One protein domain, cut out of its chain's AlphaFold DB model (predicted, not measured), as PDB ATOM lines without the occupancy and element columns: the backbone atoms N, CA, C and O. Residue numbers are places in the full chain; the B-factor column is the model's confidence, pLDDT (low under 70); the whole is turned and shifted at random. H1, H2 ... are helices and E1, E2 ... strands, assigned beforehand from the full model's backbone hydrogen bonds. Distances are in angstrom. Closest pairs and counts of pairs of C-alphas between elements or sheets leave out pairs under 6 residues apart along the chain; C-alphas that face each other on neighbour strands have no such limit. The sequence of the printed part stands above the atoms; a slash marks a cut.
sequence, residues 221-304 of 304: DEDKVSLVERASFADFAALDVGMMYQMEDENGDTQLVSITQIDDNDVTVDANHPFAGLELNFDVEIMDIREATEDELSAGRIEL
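Overview. This is residues 221 to 304 of the 304 residues of the protein "Hypothetical protein" of Cyprideis torosa (UniProt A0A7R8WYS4). A small head, built on a strongly twisted and curled sheet of four strands with the short helix H1 at its side, sends out a long tail that ends in a second short helix, H2, far from the sheet. The tail makes the length of the whole, and its residues 278 to 291 stand free between the head and H2. The printed part has 84 residues with two named helices and four named strands, in the order E1 H1 E2 E3 E4 H2; the sheet runs E1 E4 E3 E2, antiparallel throughout. The class is mixed, helices and strands, with 34 residues, under half, in named elements. The whole is extended, with a radius of gyration of the C-alphas of 21.3 A and spans of 61 by 26 by 24 A.

Arrangement. E1, residues 225 to 229, is an edge strand, antiparallel to E4, residues 266 to 270, at 150 degrees; N 226 and O 269 are 2.9 A apart, within hydrogen-bond range. H1, residues 230 to 233, is on the sheet, with 13 pairs of C-alphas within 10 A, and over none of its strands; its closest C-alphas to E4 are those of Arg 230 and Asp 266, 4.9 A apart. E2, residues 244 to 248, the other edge strand, forms a hairpin with E3, residues 254 to 262, at 126 degrees; N 245 and O 257 are 2.8 A apart. E3 bends by 55 degrees at residue 259, and its pairing is staggered: residues 254 to 258 pair with E2 and 258 to 262 with E4. E3 and E4 form a hairpin at 125 degrees, with N 258 and O 270 2.8 A apart. E2, E3 and E4 make a meander, each strand the antiparallel neighbour of the one before. H2, residues 294 to 299, is not on the sheet and is apart from H1. In H2 every O i to N i+4 pair is within hydrogen-bond range; H1 is too short for such a pair, and its one O i to N i+3 pair is within range.

Along the chain. E1 begins at C-alpha 225, (183.087, 149.396, 271.329), and is 13.5 A long. H1 measures 5.6 A, E2 13.2 A and E4 13.1 A. E3, the longest strand, measures 21.3 A from C-alpha 254 at (170.979, 157.278, 276.707). H2 measures 8.6 A and ends at C-alpha 299, (187.326, 190.528, 245.658).

Size, cuts and confidence. The two C-alphas farthest apart are those of Asn 265 and Ser 298, 62.2 A. The printed part has no cut and ends at residue 304, the chain's last. The link from E4 to H2, 23 residues, is long. The mean pLDDT of the printed part is 77.1; residues 249 to 254, 273 to 285, 301 and 303 to 304 are under 70.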
ATOM      1  N   ASP A 221     188.216 155.295 271.527       74.75
ATOM      2  CA  ASP A 221     188.230 154.563 272.781       74.75
ATOM      3  C   ASP A 221     187.665 153.163 272.525       74.75
ATOM      4  O   ASP A 221     186.471 153.000 272.269       74.75
ATOM      5  N   GLU A 222     188.527 152.148 272.537       83.44
ATOM      6  CA  GLU A 222     188.110 150.765 272.277       83.44
ATOM      7  C   GLU A 222     187.183 150.223 273.378       83.44
ATOM      8  O   GLU A 222     186.388 149.328 273.102       83.44
ATOM      9  N   ASP A 223     187.184 150.812 274.580       82.88
ATOM     10  CA  ASP A 223     186.255 150.431 275.652       82.88
ATOM     11  C   ASP A 223     184.813 150.898 275.358       82.88
ATOM     12  O   ASP A 223     183.857 150.421 275.973       82.88
ATOM     13  N   LYS A 224     184.632 151.801 274.384       80.25
ATOM     14  CA  LYS A 224     183.321 152.250 273.878       80.25
ATOM     15  C   LYS A 224     182.797 151.417 272.711       80.25
ATOM     16  O   LYS A 224     181.725 151.717 272.179       80.25
ATOM     17  N   VAL A 225     183.535 150.384 272.309       87.81
ATOM     18  CA  VAL A 225     183.087 149.396 271.329       87.81
ATOM     19  C   VAL A 225     182.519 148.202 272.084       87.81
ATOM     20  O   VAL A 225     183.200 147.586 272.902       87.81
ATOM     21  N   SER A 226     181.266 147.851 271.811       88.81
ATOM     22  CA  SER A 226     180.592 146.752 272.499       88.81
ATOM     23  C   SER A 226     179.826 145.847 271.540       88.81
ATOM     24  O   SER A 226     179.417 146.236 270.446       88.81
ATOM     25  N   LEU A 227     179.666 144.591 271.955       90.81
ATOM     26  CA  LEU A 227     178.835 143.604 271.276       90.81
ATOM     27  C   LEU A 227     177.458 143.602 271.928       90.81
ATOM     28  O   LEU A 227     177.337 143.393 273.135       90.81
ATOM     29  N   VAL A 228     176.427 143.816 271.119       89.44
ATOM     30  CA  VAL A 228     175.031 143.810 271.554       89.44
ATOM     31  C   VAL A 228     174.294 142.702 270.814       89.44
ATOM     32  O   VAL A 228     174.441 142.552 269.600       89.44
ATOM     33  N   GLU A 229     173.475 141.930 271.532       90.56
ATOM     34  CA  GLU A 229     172.662 140.881 270.919       90.56
ATOM     35  C   GLU A 229     171.763 141.470 269.826       90.56
ATOM     36  O   GLU A 229     171.051 142.457 270.034       90.56
ATOM     37  N   ARG A 230     171.720 140.823 268.659       87.06
ATOM     38  CA  ARG A 230     170.901 141.271 267.523       87.06
ATOM     39  C   ARG A 230     169.414 141.398 267.872       87.06
ATOM     40  O   ARG A 230     168.704 142.210 267.278       87.06
ATOM     41  N   ALA A 231     168.937 140.624 268.847       86.62
ATOM     42  CA  ALA A 231     167.566 140.686 269.349       86.62
ATOM     43  C   ALA A 231     167.204 142.056 269.953       86.62
ATOM     44  O   ALA A 231     166.050 142.468 269.841       86.62
ATOM     45  N   SER A 232     168.175 142.791 270.507       84.44
ATOM     46  CA  SER A 232     167.993 144.154 271.032       84.44
ATOM     47  C   SER A 232     167.625 145.173 269.949       84.44
ATOM     48  O   SER A 232     167.206 146.284 270.260       84.44
ATOM     49  N   PHE A 233     167.745 144.794 268.674       84.56
ATOM     50  CA  PHE A 233     167.389 145.618 267.523       84.56
ATOM     51  C   PHE A 233     166.112 145.154 266.804       84.56
ATOM     52  O   PHE A 233     165.814 145.640 265.714       84.56
ATOM     53  N   ALA A 234     165.345 144.215 267.373       81.62
ATOM     54  CA  ALA A 234     164.177 143.621 266.713       81.62
ATOM     55  C   ALA A 234     163.061 144.628 266.365       81.62
ATOM     56  O   ALA A 234     162.265 144.368 265.461       81.62
ATOM     57  N   ASP A 235     163.020 145.771 267.055       80.94
ATOM     58  CA  ASP A 235     162.045 146.841 266.820       80.94
ATOM     59  C   ASP A 235     162.405 147.739 265.621       80.94
ATOM     60  O   ASP A 235     161.572 148.525 265.155       80.94
ATOM     61  N   PHE A 236     163.620 147.614 265.076       78.56
ATOM     62  CA  PHE A 236     164.056 148.371 263.906       78.56
ATOM     63  C   PHE A 236     163.745 147.606 262.615       78.56
ATOM     64  O   PHE A 236     164.096 146.441 262.442       78.56
ATOM     65  N   ALA A 237     163.080 148.283 261.674       72.38
ATOM     66  CA  ALA A 237     162.614 147.676 260.424       72.38
ATOM     67  C   ALA A 237     163.753 147.209 259.496       72.38
ATOM     68  O   ALA A 237     163.545 146.323 258.667       72.38
ATOM     69  N   ALA A 238     164.933 147.817 259.623       76.81
ATOM     70  CA  ALA A 238     166.146 147.457 258.907       76.81
ATOM     71  C   ALA A 238     167.361 147.763 259.786       76.81
ATOM     72  O   ALA A 238     167.342 148.715 260.567       76.81
ATOM     73  N   LEU A 239     168.399 146.945 259.646       82.81
ATOM     74  CA  LEU A 239     169.653 147.084 260.370       82.81
ATOM     75  C   LEU A 239     170.784 147.105 259.345       82.81
ATOM     76  O   LEU A 239     171.067 146.074 258.735       82.81
ATOM     77  N   ASP A 240     171.405 148.266 259.162       82.62
ATOM     78  CA  ASP A 240     172.504 148.461 258.221       82.62
ATOM     79  C   ASP A 240     173.744 149.002 258.943       82.62
ATOM     80  O   ASP A 240     173.649 149.807 259.876       82.62
ATOM     81  N   VAL A 241     174.923 148.571 258.491       82.88
ATOM     82  CA  VAL A 241     176.204 149.125 258.950       82.88
ATOM     83  C   VAL A 241     176.259 150.616 258.603       82.88
ATOM     84  O   VAL A 241     175.902 151.021 257.497       82.88
ATOM     85  N   GLY A 242     176.699 151.434 259.558       70.62
ATOM     86  CA  GLY A 242     176.738 152.894 259.466       70.62
ATOM     87  C   GLY A 242     175.491 153.601 260.010       70.62
ATOM     88  O   GLY A 242     175.495 154.826 260.120       70.62
ATOM     89  N   MET A 243     174.432 152.873 260.382       77.75
ATOM     90  CA  MET A 243     173.282 153.468 261.071       77.75
ATOM     91  C   MET A 243     173.626 153.841 262.516       77.75
ATOM     92  O   MET A 243     174.387 153.140 263.181       77.75
ATOM     93  N   MET A 244     173.023 154.929 263.006       77.25
ATOM     94  CA  MET A 244     173.148 155.380 264.392       77.25
ATOM     95  C   MET A 244     171.837 155.188 265.151       77.25
ATOM     96  O   MET A 244     170.765 155.510 264.636       77.25
ATOM     97  N   TYR A 245     171.940 154.720 266.391       79.69
ATOM     98  CA  TYR A 245     170.814 154.444 267.274       79.69
ATOM     99  C   TYR A 245     171.050 155.030 268.660       79.69
ATOM    100  O   TYR A 245     172.181 155.110 269.125       79.69
ATOM    101  N   GLN A 246     169.972 155.438 269.327       80.00
ATOM    102  CA  GLN A 246     170.020 155.734 270.754       80.00
ATOM    103  C   GLN A 246     169.869 154.426 271.525       80.00
ATOM    104  O   GLN A 246     168.897 153.698 271.319       80.00
ATOM    105  N   MET A 247     170.834 154.133 272.388       77.19
ATOM    106  CA  MET A 247     170.844 152.976 273.272       77.19
ATOM    107  C   MET A 247     171.037 153.424 274.709       77.19
ATOM    108  O   MET A 247     171.751 154.384 274.974       77.19
ATOM    109  N   GLU A 248     170.390 152.729 275.630       76.25
ATOM    110  CA  GLU A 248     170.569 152.938 277.061       76.25
ATOM    111  C   GLU A 248     171.762 152.089 277.527       76.25
ATOM    112  O   GLU A 248     171.850 150.910 277.174       76.25
ATOM    113  N   ASP A 249     172.716 152.692 278.233       69.12
ATOM    114  CA  ASP A 249     173.870 151.988 278.793       69.12
ATOM    115  C   ASP A 249     173.507 151.234 280.091       69.12
ATOM    116  O   ASP A 249     172.369 151.258 280.566       69.12
ATOM    117  N   GLU A 250     174.484 150.551 280.697       64.62
ATOM    118  CA  GLU A 250     174.276 149.809 281.951       64.62
ATOM    119  C   GLU A 250     173.879 150.702 283.145       64.62
ATOM    120  O   GLU A 250     173.368 150.199 284.150       64.62
ATOM    121  N   ASN A 251     174.095 152.016 283.046       68.62
ATOM    122  CA  ASN A 251     173.764 153.002 284.071       68.62
ATOM    123  C   ASN A 251     172.385 153.649 283.858       68.62
ATOM    124  O   ASN A 251     171.926 154.379 284.741       68.62
ATOM    125  N   GLY A 252     171.698 153.353 282.748       69.12
ATOM    126  CA  GLY A 252     170.421 153.976 282.390       69.12
ATOM    127  C   GLY A 252     170.570 155.269 281.576       69.12
ATOM    128  O   GLY A 252     169.588 155.982 281.360       69.12
ATOM    129  N   ASP A 253     171.785 155.607 281.136       63.22
ATOM    130  CA  ASP A 253     172.047 156.808 280.352       63.22
ATOM    131  C   ASP A 253     171.878 156.518 278.857       63.22
ATOM    132  O   ASP A 253     172.366 155.527 278.315       63.22
ATOM    133  N   THR A 254     171.170 157.405 278.156       69.25
ATOM    134  CA  THR A 254     170.979 157.278 276.707       69.25
ATOM    135  C   THR A 254     172.216 157.777 275.961       69.25
ATOM    136  O   THR A 254     172.509 158.972 275.960       69.25
ATOM    137  N   GLN A 255     172.897 156.875 275.260       72.06
ATOM    138  CA  GLN A 255     174.032 157.155 274.388       72.06
ATOM    139  C   GLN A 255     173.685 156.915 272.915       72.06
ATOM    140  O   GLN A 255     172.889 156.044 272.570       72.06
ATOM    141  N   LEU A 256     174.284 157.703 272.022       74.44
ATOM    142  CA  LEU A 256     174.193 157.478 270.582       74.44
ATOM    143  C   LEU A 256     175.306 156.510 270.168       74.44
ATOM    144  O   LEU A 256     176.472 156.781 270.440       74.44
ATOM    145  N   VAL A 257     174.953 155.416 269.501       84.75
ATOM    146  CA  VAL A 257     175.905 154.402 269.035       84.75
ATOM    147  C   VAL A 257     175.761 154.168 267.538       84.75
ATOM    148  O   VAL A 257     174.654 154.183 267.000       84.75
ATOM    149  N   SER A 258     176.879 153.935 266.862       84.94
ATOM    150  CA  SER A 258     176.943 153.565 265.444       84.94
ATOM    151  C   SER A 258     177.131 152.062 265.274       84.94
ATOM    152  O   SER A 258     177.956 151.463 265.955       84.94
ATOM    153  N   ILE A 259     176.412 151.444 264.337       86.50
ATOM    154  CA  ILE A 259     176.629 150.039 263.975       86.50
ATOM    155  C   ILE A 259     177.839 149.943 263.053       86.50
ATOM    156  O   ILE A 259     177.816 150.475 261.944       86.50
ATOM    157  N   THR A 260     178.871 149.224 263.478       85.00
ATOM    158  CA  THR A 260     180.104 149.039 262.697       85.00
ATOM    159  C   THR A 260     180.178 147.666 262.040       85.00
ATOM    160  O   THR A 260     180.784 147.526 260.979       85.00
ATOM    161  N   GLN A 261     179.506 146.662 262.610       89.75
ATOM    162  CA  GLN A 261     179.427 145.312 262.055       89.75
ATOM    163  C   GLN A 261     178.125 144.623 262.475       89.75
ATOM    164  O   GLN A 261     177.618 144.844 263.574       89.75
ATOM    165  N   ILE A 262     177.588 143.773 261.597       90.06
ATOM    166  CA  ILE A 262     176.400 142.955 261.856       90.06
ATOM    167  C   ILE A 262     176.745 141.504 261.538       90.06
ATOM    168  O   ILE A 262     177.020 141.180 260.381       90.06
ATOM    169  N   ASP A 263     176.659 140.638 262.540       91.19
ATOM    170  CA  ASP A 263     176.817 139.193 262.406       91.19
ATOM    171  C   ASP A 263     175.460 138.476 262.611       91.19
ATOM    172  O   ASP A 263     174.398 139.104 262.740       91.19
ATOM    173  N   ASP A 264     175.459 137.138 262.585       86.44
ATOM    174  CA  ASP A 264     174.227 136.334 262.684       86.44
ATOM    175  C   ASP A 264     173.511 136.518 264.035       86.44
ATOM    176  O   ASP A 264     172.284 136.643 264.069       86.44
ATOM    177  N   ASN A 265     174.272 136.566 265.135       88.62
ATOM    178  CA  ASN A 265     173.740 136.654 266.501       88.62
ATOM    179  C   ASN A 265     173.998 138.007 267.175       88.62
ATOM    180  O   ASN A 265     173.204 138.417 268.023       88.62
ATOM    181  N   ASP A 266     175.060 138.707 266.774       92.25
ATOM    182  CA  ASP A 266     175.574 139.886 267.466       92.25
ATOM    183  C   ASP A 266     175.731 141.071 266.508       92.25
ATOM    184  O   ASP A 266     175.889 140.918 265.295       92.25
ATOM    185  N   VAL A 267     175.674 142.271 267.071       90.69
ATOM    186  CA  VAL A 267     175.887 143.541 266.382       90.69
ATOM    187  C   VAL A 267     176.989 144.271 267.130       90.69
ATOM    188  O   VAL A 267     176.888 144.477 268.339       90.69
ATOM    189  N   THR A 268     178.045 144.662 266.421       90.75
ATOM    190  CA  THR A 268     179.081 145.517 267.006       90.75
ATOM    191  C   THR A 268     178.608 146.957 266.922       90.75
ATOM    192  O   THR A 268     178.328 147.466 265.829       90.75
ATOM    193  N   VAL A 269     178.507 147.600 268.081       89.62
ATOM    194  CA  VAL A 269     178.178 149.016 268.203       89.62
ATOM    195  C   VAL A 269     179.366 149.791 268.739       89.62
ATOM    196  O   VAL A 269     180.166 149.291 269.525       89.62
ATOM    197  N   ASP A 270     179.471 151.029 268.290       87.19
ATOM    198  CA  ASP A 270     180.552 151.932 268.632       87.19
ATOM    199  C   ASP A 270     179.960 153.243 269.146       87.19
ATOM    200  O   ASP A 270     179.268 153.944 268.399       87.19
ATOM    201  N   ALA A 271     180.196 153.538 270.424       84.12
ATOM    202  CA  ALA A 271     179.763 154.766 271.087       84.12
ATOM    203  C   ALA A 271     180.795 155.905 270.973       84.12
ATOM    204  O   ALA A 271     180.621 156.974 271.567       84.12
ATOM    205  N   ASN A 272     181.890 155.706 270.232       79.75
ATOM    206  CA  ASN A 272     182.772 156.803 269.860       79.75
ATOM    207  C   ASN A 272     182.073 157.778 268.909       79.75
ATOM    208  O   ASN A 272     181.091 157.456 268.238       79.75
ATOM    209  N   HIS A 273     182.637 158.983 268.786       69.44
ATOM    210  CA  HIS A 273     182.293 159.832 267.654       69.44
ATOM    211  C   HIS A 273     182.575 159.054 266.348       69.44
ATOM    212  O   HIS A 273     183.644 158.450 266.251       69.44
ATOM    213  N   PRO A 274     181.706 159.094 265.318       64.25
ATOM    214  CA  PRO A 274     181.862 158.291 264.092       64.25
ATOM    215  C   PRO A 274     183.173 158.492 263.315       64.25
ATOM    216  O   PRO A 274     183.483 157.726 262.408       64.25
ATOM    217  N   PHE A 275     183.927 159.541 263.647       59.91
ATOM    218  CA  PHE A 275     185.221 159.872 263.048       59.91
ATOM    219  C   PHE A 275     186.390 159.815 264.045       59.91
ATOM    220  O   PHE A 275     187.504 160.195 263.696       59.91
ATOM    221  N   ALA A 276     186.159 159.360 265.280       69.69
ATOM    222  CA  ALA A 276     187.216 159.213 266.271       69.69
ATOM    223  C   ALA A 276     188.252 158.184 265.793       69.69
ATOM    224  O   ALA A 276     187.908 157.047 265.460       69.69
ATOM    225  N   GLY A 277     189.523 158.590 265.757       61.81
ATOM    226  CA  GLY A 277     190.649 157.746 265.343       61.81
ATOM    227  C   GLY A 277     190.653 157.299 263.873       61.81
ATOM    228  O   GLY A 277     191.429 156.404 263.538       61.81
ATOM    229  N   LEU A 278     189.814 157.878 263.004       55.50
ATOM    230  CA  LEU A 278     189.847 157.614 261.562       55.50
ATOM    231  C   LEU A 278     190.734 158.634 260.843       55.50
ATOM    232  O   LEU A 278     190.538 159.830 261.012       55.50
ATOM    233  N   GLU A 279     191.635 158.158 259.981       47.88
ATOM    234  CA  GLU A 279     192.380 158.994 259.031       47.88
ATOM    235  C   GLU A 279     191.500 159.259 257.799       47.88
ATOM    236  O   GLU A 279     191.192 158.350 257.015       47.88
ATOM    237  N   LEU A 280     191.036 160.500 257.636       45.28
ATOM    238  CA  LEU A 280     190.068 160.835 256.593       45.28
ATOM    239  C   LEU A 280     190.762 161.248 255.297       45.28
ATOM    240  O   LEU A 280     191.207 162.378 255.115       45.28
ATOM    241  N   ASN A 281     190.790 160.306 254.361       43.22
ATOM    242  CA  ASN A 281     191.286 160.516 253.012       43.22
ATOM    243  C   ASN A 281     190.138 160.976 252.102       43.22
ATOM    244  O   ASN A 281     189.107 160.311 252.005       43.22
ATOM    245  N   PHE A 282     190.318 162.116 251.431       44.88
ATOM    246  CA  PHE A 282     189.357 162.635 250.459       44.88
ATOM    247  C   PHE A 282     189.899 162.459 249.043       44.88
ATOM    248  O   PHE A 282     190.893 163.084 248.674       44.88
ATOM    249  N   ASP A 283     189.198 161.671 248.234       37.06
ATOM    250  CA  ASP A 283     189.390 161.659 246.789       37.06
ATOM    251  C   ASP A 283     188.557 162.790 246.179       37.06
ATOM    252  O   ASP A 283     187.324 162.754 246.175       37.06
ATOM    253  N   VAL A 284     189.234 163.834 245.701       53.00
ATOM    254  CA  VAL A 284     188.586 164.985 245.062       53.00
ATOM    255  C   VAL A 284     188.674 164.832 243.547       53.00
ATOM    256  O   VAL A 284     189.764 164.780 242.977       53.00
ATOM    257  N   GLU A 285     187.518 164.819 242.885       61.69
ATOM    258  CA  GLU A 285     187.410 164.914 241.430       61.69
ATOM    259  C   GLU A 285     187.066 166.357 241.038       61.69
ATOM    260  O   GLU A 285     186.088 166.936 241.517       61.69
ATOM    261  N   ILE A 286     187.880 166.964 240.170       77.00
ATOM    262  CA  ILE A 286     187.576 168.286 239.615       77.00
ATOM    263  C   ILE A 286     186.464 168.110 238.579       77.00
ATOM    264  O   ILE A 286     186.714 167.672 237.458       77.00
ATOM    265  N   MET A 287     185.242 168.458 238.973       79.56
ATOM    266  CA  MET A 287     184.050 168.317 238.131       79.56
ATOM    267  C   MET A 287     184.008 169.331 236.984       79.56
ATOM    268  O   MET A 287     183.511 169.016 235.904       79.56
ATOM    269  N   ASP A 288     184.499 170.548 237.218       80.25
ATOM    270  CA  ASP A 288     184.516 171.619 236.225       80.25
ATOM    271  C   ASP A 288     185.602 172.652 236.555       80.25
ATOM    272  O   ASP A 288     185.965 172.847 237.717       80.25
ATOM    273  N   ILE A 289     186.112 173.319 235.523       86.19
ATOM    274  CA  ILE A 289     187.048 174.439 235.636       86.19
ATOM    275  C   ILE A 289     186.454 175.593 234.838       86.19
ATOM    276  O   ILE A 289     186.335 175.515 233.615       86.19
ATOM    277  N   ARG A 290     186.138 176.694 235.524       92.31
ATOM    278  CA  ARG A 290     185.711 177.944 234.889       92.31
ATOM    279  C   ARG A 290     186.689 179.076 235.175       92.31
ATOM    280  O   ARG A 290     187.384 179.068 236.188       92.31
ATOM    281  N   GLU A 291     186.689 180.070 234.295       90.62
ATOM    282  CA  GLU A 291     187.322 181.363 234.563       90.62
ATOM    283  C   GLU A 291     186.650 182.044 235.768       90.62
ATOM    284  O   GLU A 291     185.439 181.903 235.996       90.62
ATOM    285  N   ALA A 292     187.448 182.783 236.539       85.00
ATOM    286  CA  ALA A 292     186.949 183.606 237.635       85.00
ATOM    287  C   ALA A 292     186.099 184.761 237.081       85.00
ATOM    288  O   ALA A 292     186.418 185.332 236.034       85.00
ATOM    289  N   THR A 293     185.009 185.112 237.764       91.06
ATOM    290  CA  THR A 293     184.199 186.278 237.381       91.06
ATOM    291  C   THR A 293     184.950 187.579 237.689       91.06
ATOM    292  O   THR A 293     185.891 187.596 238.485       91.06
ATOM    293  N   GLU A 294     184.545 188.696 237.073       87.75
ATOM    294  CA  GLU A 294     185.133 190.013 237.386       87.75
ATOM    295  C   GLU A 294     184.992 190.361 238.876       87.75
ATOM    296  O   GLU A 294     185.915 190.922 239.469       87.75
ATOM    297  N   ASP A 295     183.880 189.958 239.494       84.12
ATOM    298  CA  ASP A 295     183.627 190.169 240.916       84.12
ATOM    299  C   ASP A 295     184.599 189.353 241.783       84.12
ATOM    300  O   ASP A 295     185.228 189.916 242.679       84.12
ATOM    301  N   GLU A 296     184.830 188.074 241.467       86.94
ATOM    302  CA  GLU A 296     185.789 187.211 242.180       86.94
ATOM    303  C   GLU A 296     187.236 187.697 242.032       86.94
ATOM    304  O   GLU A 296     188.002 187.699 243.000       86.94
ATOM    305  N   LEU A 297     187.605 188.168 240.836       87.19
ATOM    306  CA  LEU A 297     188.912 188.772 240.574       87.19
ATOM    307  C   LEU A 297     189.103 190.067 241.370       87.19
ATOM    308  O   LEU A 297     190.192 190.315 241.887       87.19
ATOM    309  N   SER A 298     188.054 190.885 241.487       81.38
ATOM    310  CA  SER A 298     188.095 192.135 242.250       81.38
ATOM    311  C   SER A 298     188.126 191.906 243.766       81.38
ATOM    312  O   SER A 298     188.782 192.656 244.489       81.38
ATOM    313  N   ALA A 299     187.451 190.856 244.244       79.19
ATOM    314  CA  ALA A 299     187.326 190.528 245.658       79.19
ATOM    315  C   ALA A 299     188.465 189.637 246.183       79.19
ATOM    316  O   ALA A 299     188.618 189.502 247.398       79.19
ATOM    317  N   GLY A 300     189.247 189.011 245.296       77.25
ATOM    318  CA  GLY A 300     190.324 188.089 245.667       77.25
ATOM    319  C   GLY A 300     189.835 186.815 246.366       77.25
ATOM    320  O   GLY A 300     190.607 186.173 247.076       77.25
ATOM    321  N   ARG A 301     188.555 186.462 246.207       68.25
ATOM    322  CA  ARG A 301     187.923 185.272 246.792       68.25
ATOM    323  C   ARG A 301     186.828 184.744 245.867       68.25
ATOM    324  O   ARG A 301     186.195 185.523 245.162       68.25
ATOM    325  N   ILE A 302     186.620 183.431 245.900       72.12
ATOM    326  CA  ILE A 302     185.565 182.737 245.152       72.12
ATOM    327  C   ILE A 302     184.233 182.950 245.880       72.12
ATOM    328  O   ILE A 302     184.190 182.850 247.110       72.12
ATOM    329  N   GLU A 303     183.159 183.225 245.142       60.84
ATOM    330  CA  GLU A 303     181.801 183.128 245.684       60.84
ATOM    331  C   GLU A 303     181.323 181.680 245.517       60.84
ATOM    332  O   GLU A 303     181.211 181.179 244.397       60.84
ATOM    333  N   LEU A 304     181.131 180.988 246.645       53.91
ATOM    334  CA  LEU A 304     180.590 179.627 246.699       53.91
ATOM    335  C   LEU A 304     179.062 179.631 246.605       53.91
ATOM    336  O   LEU A 304     178.439 180.455 247.312       53.91
TER     337      LEU A 304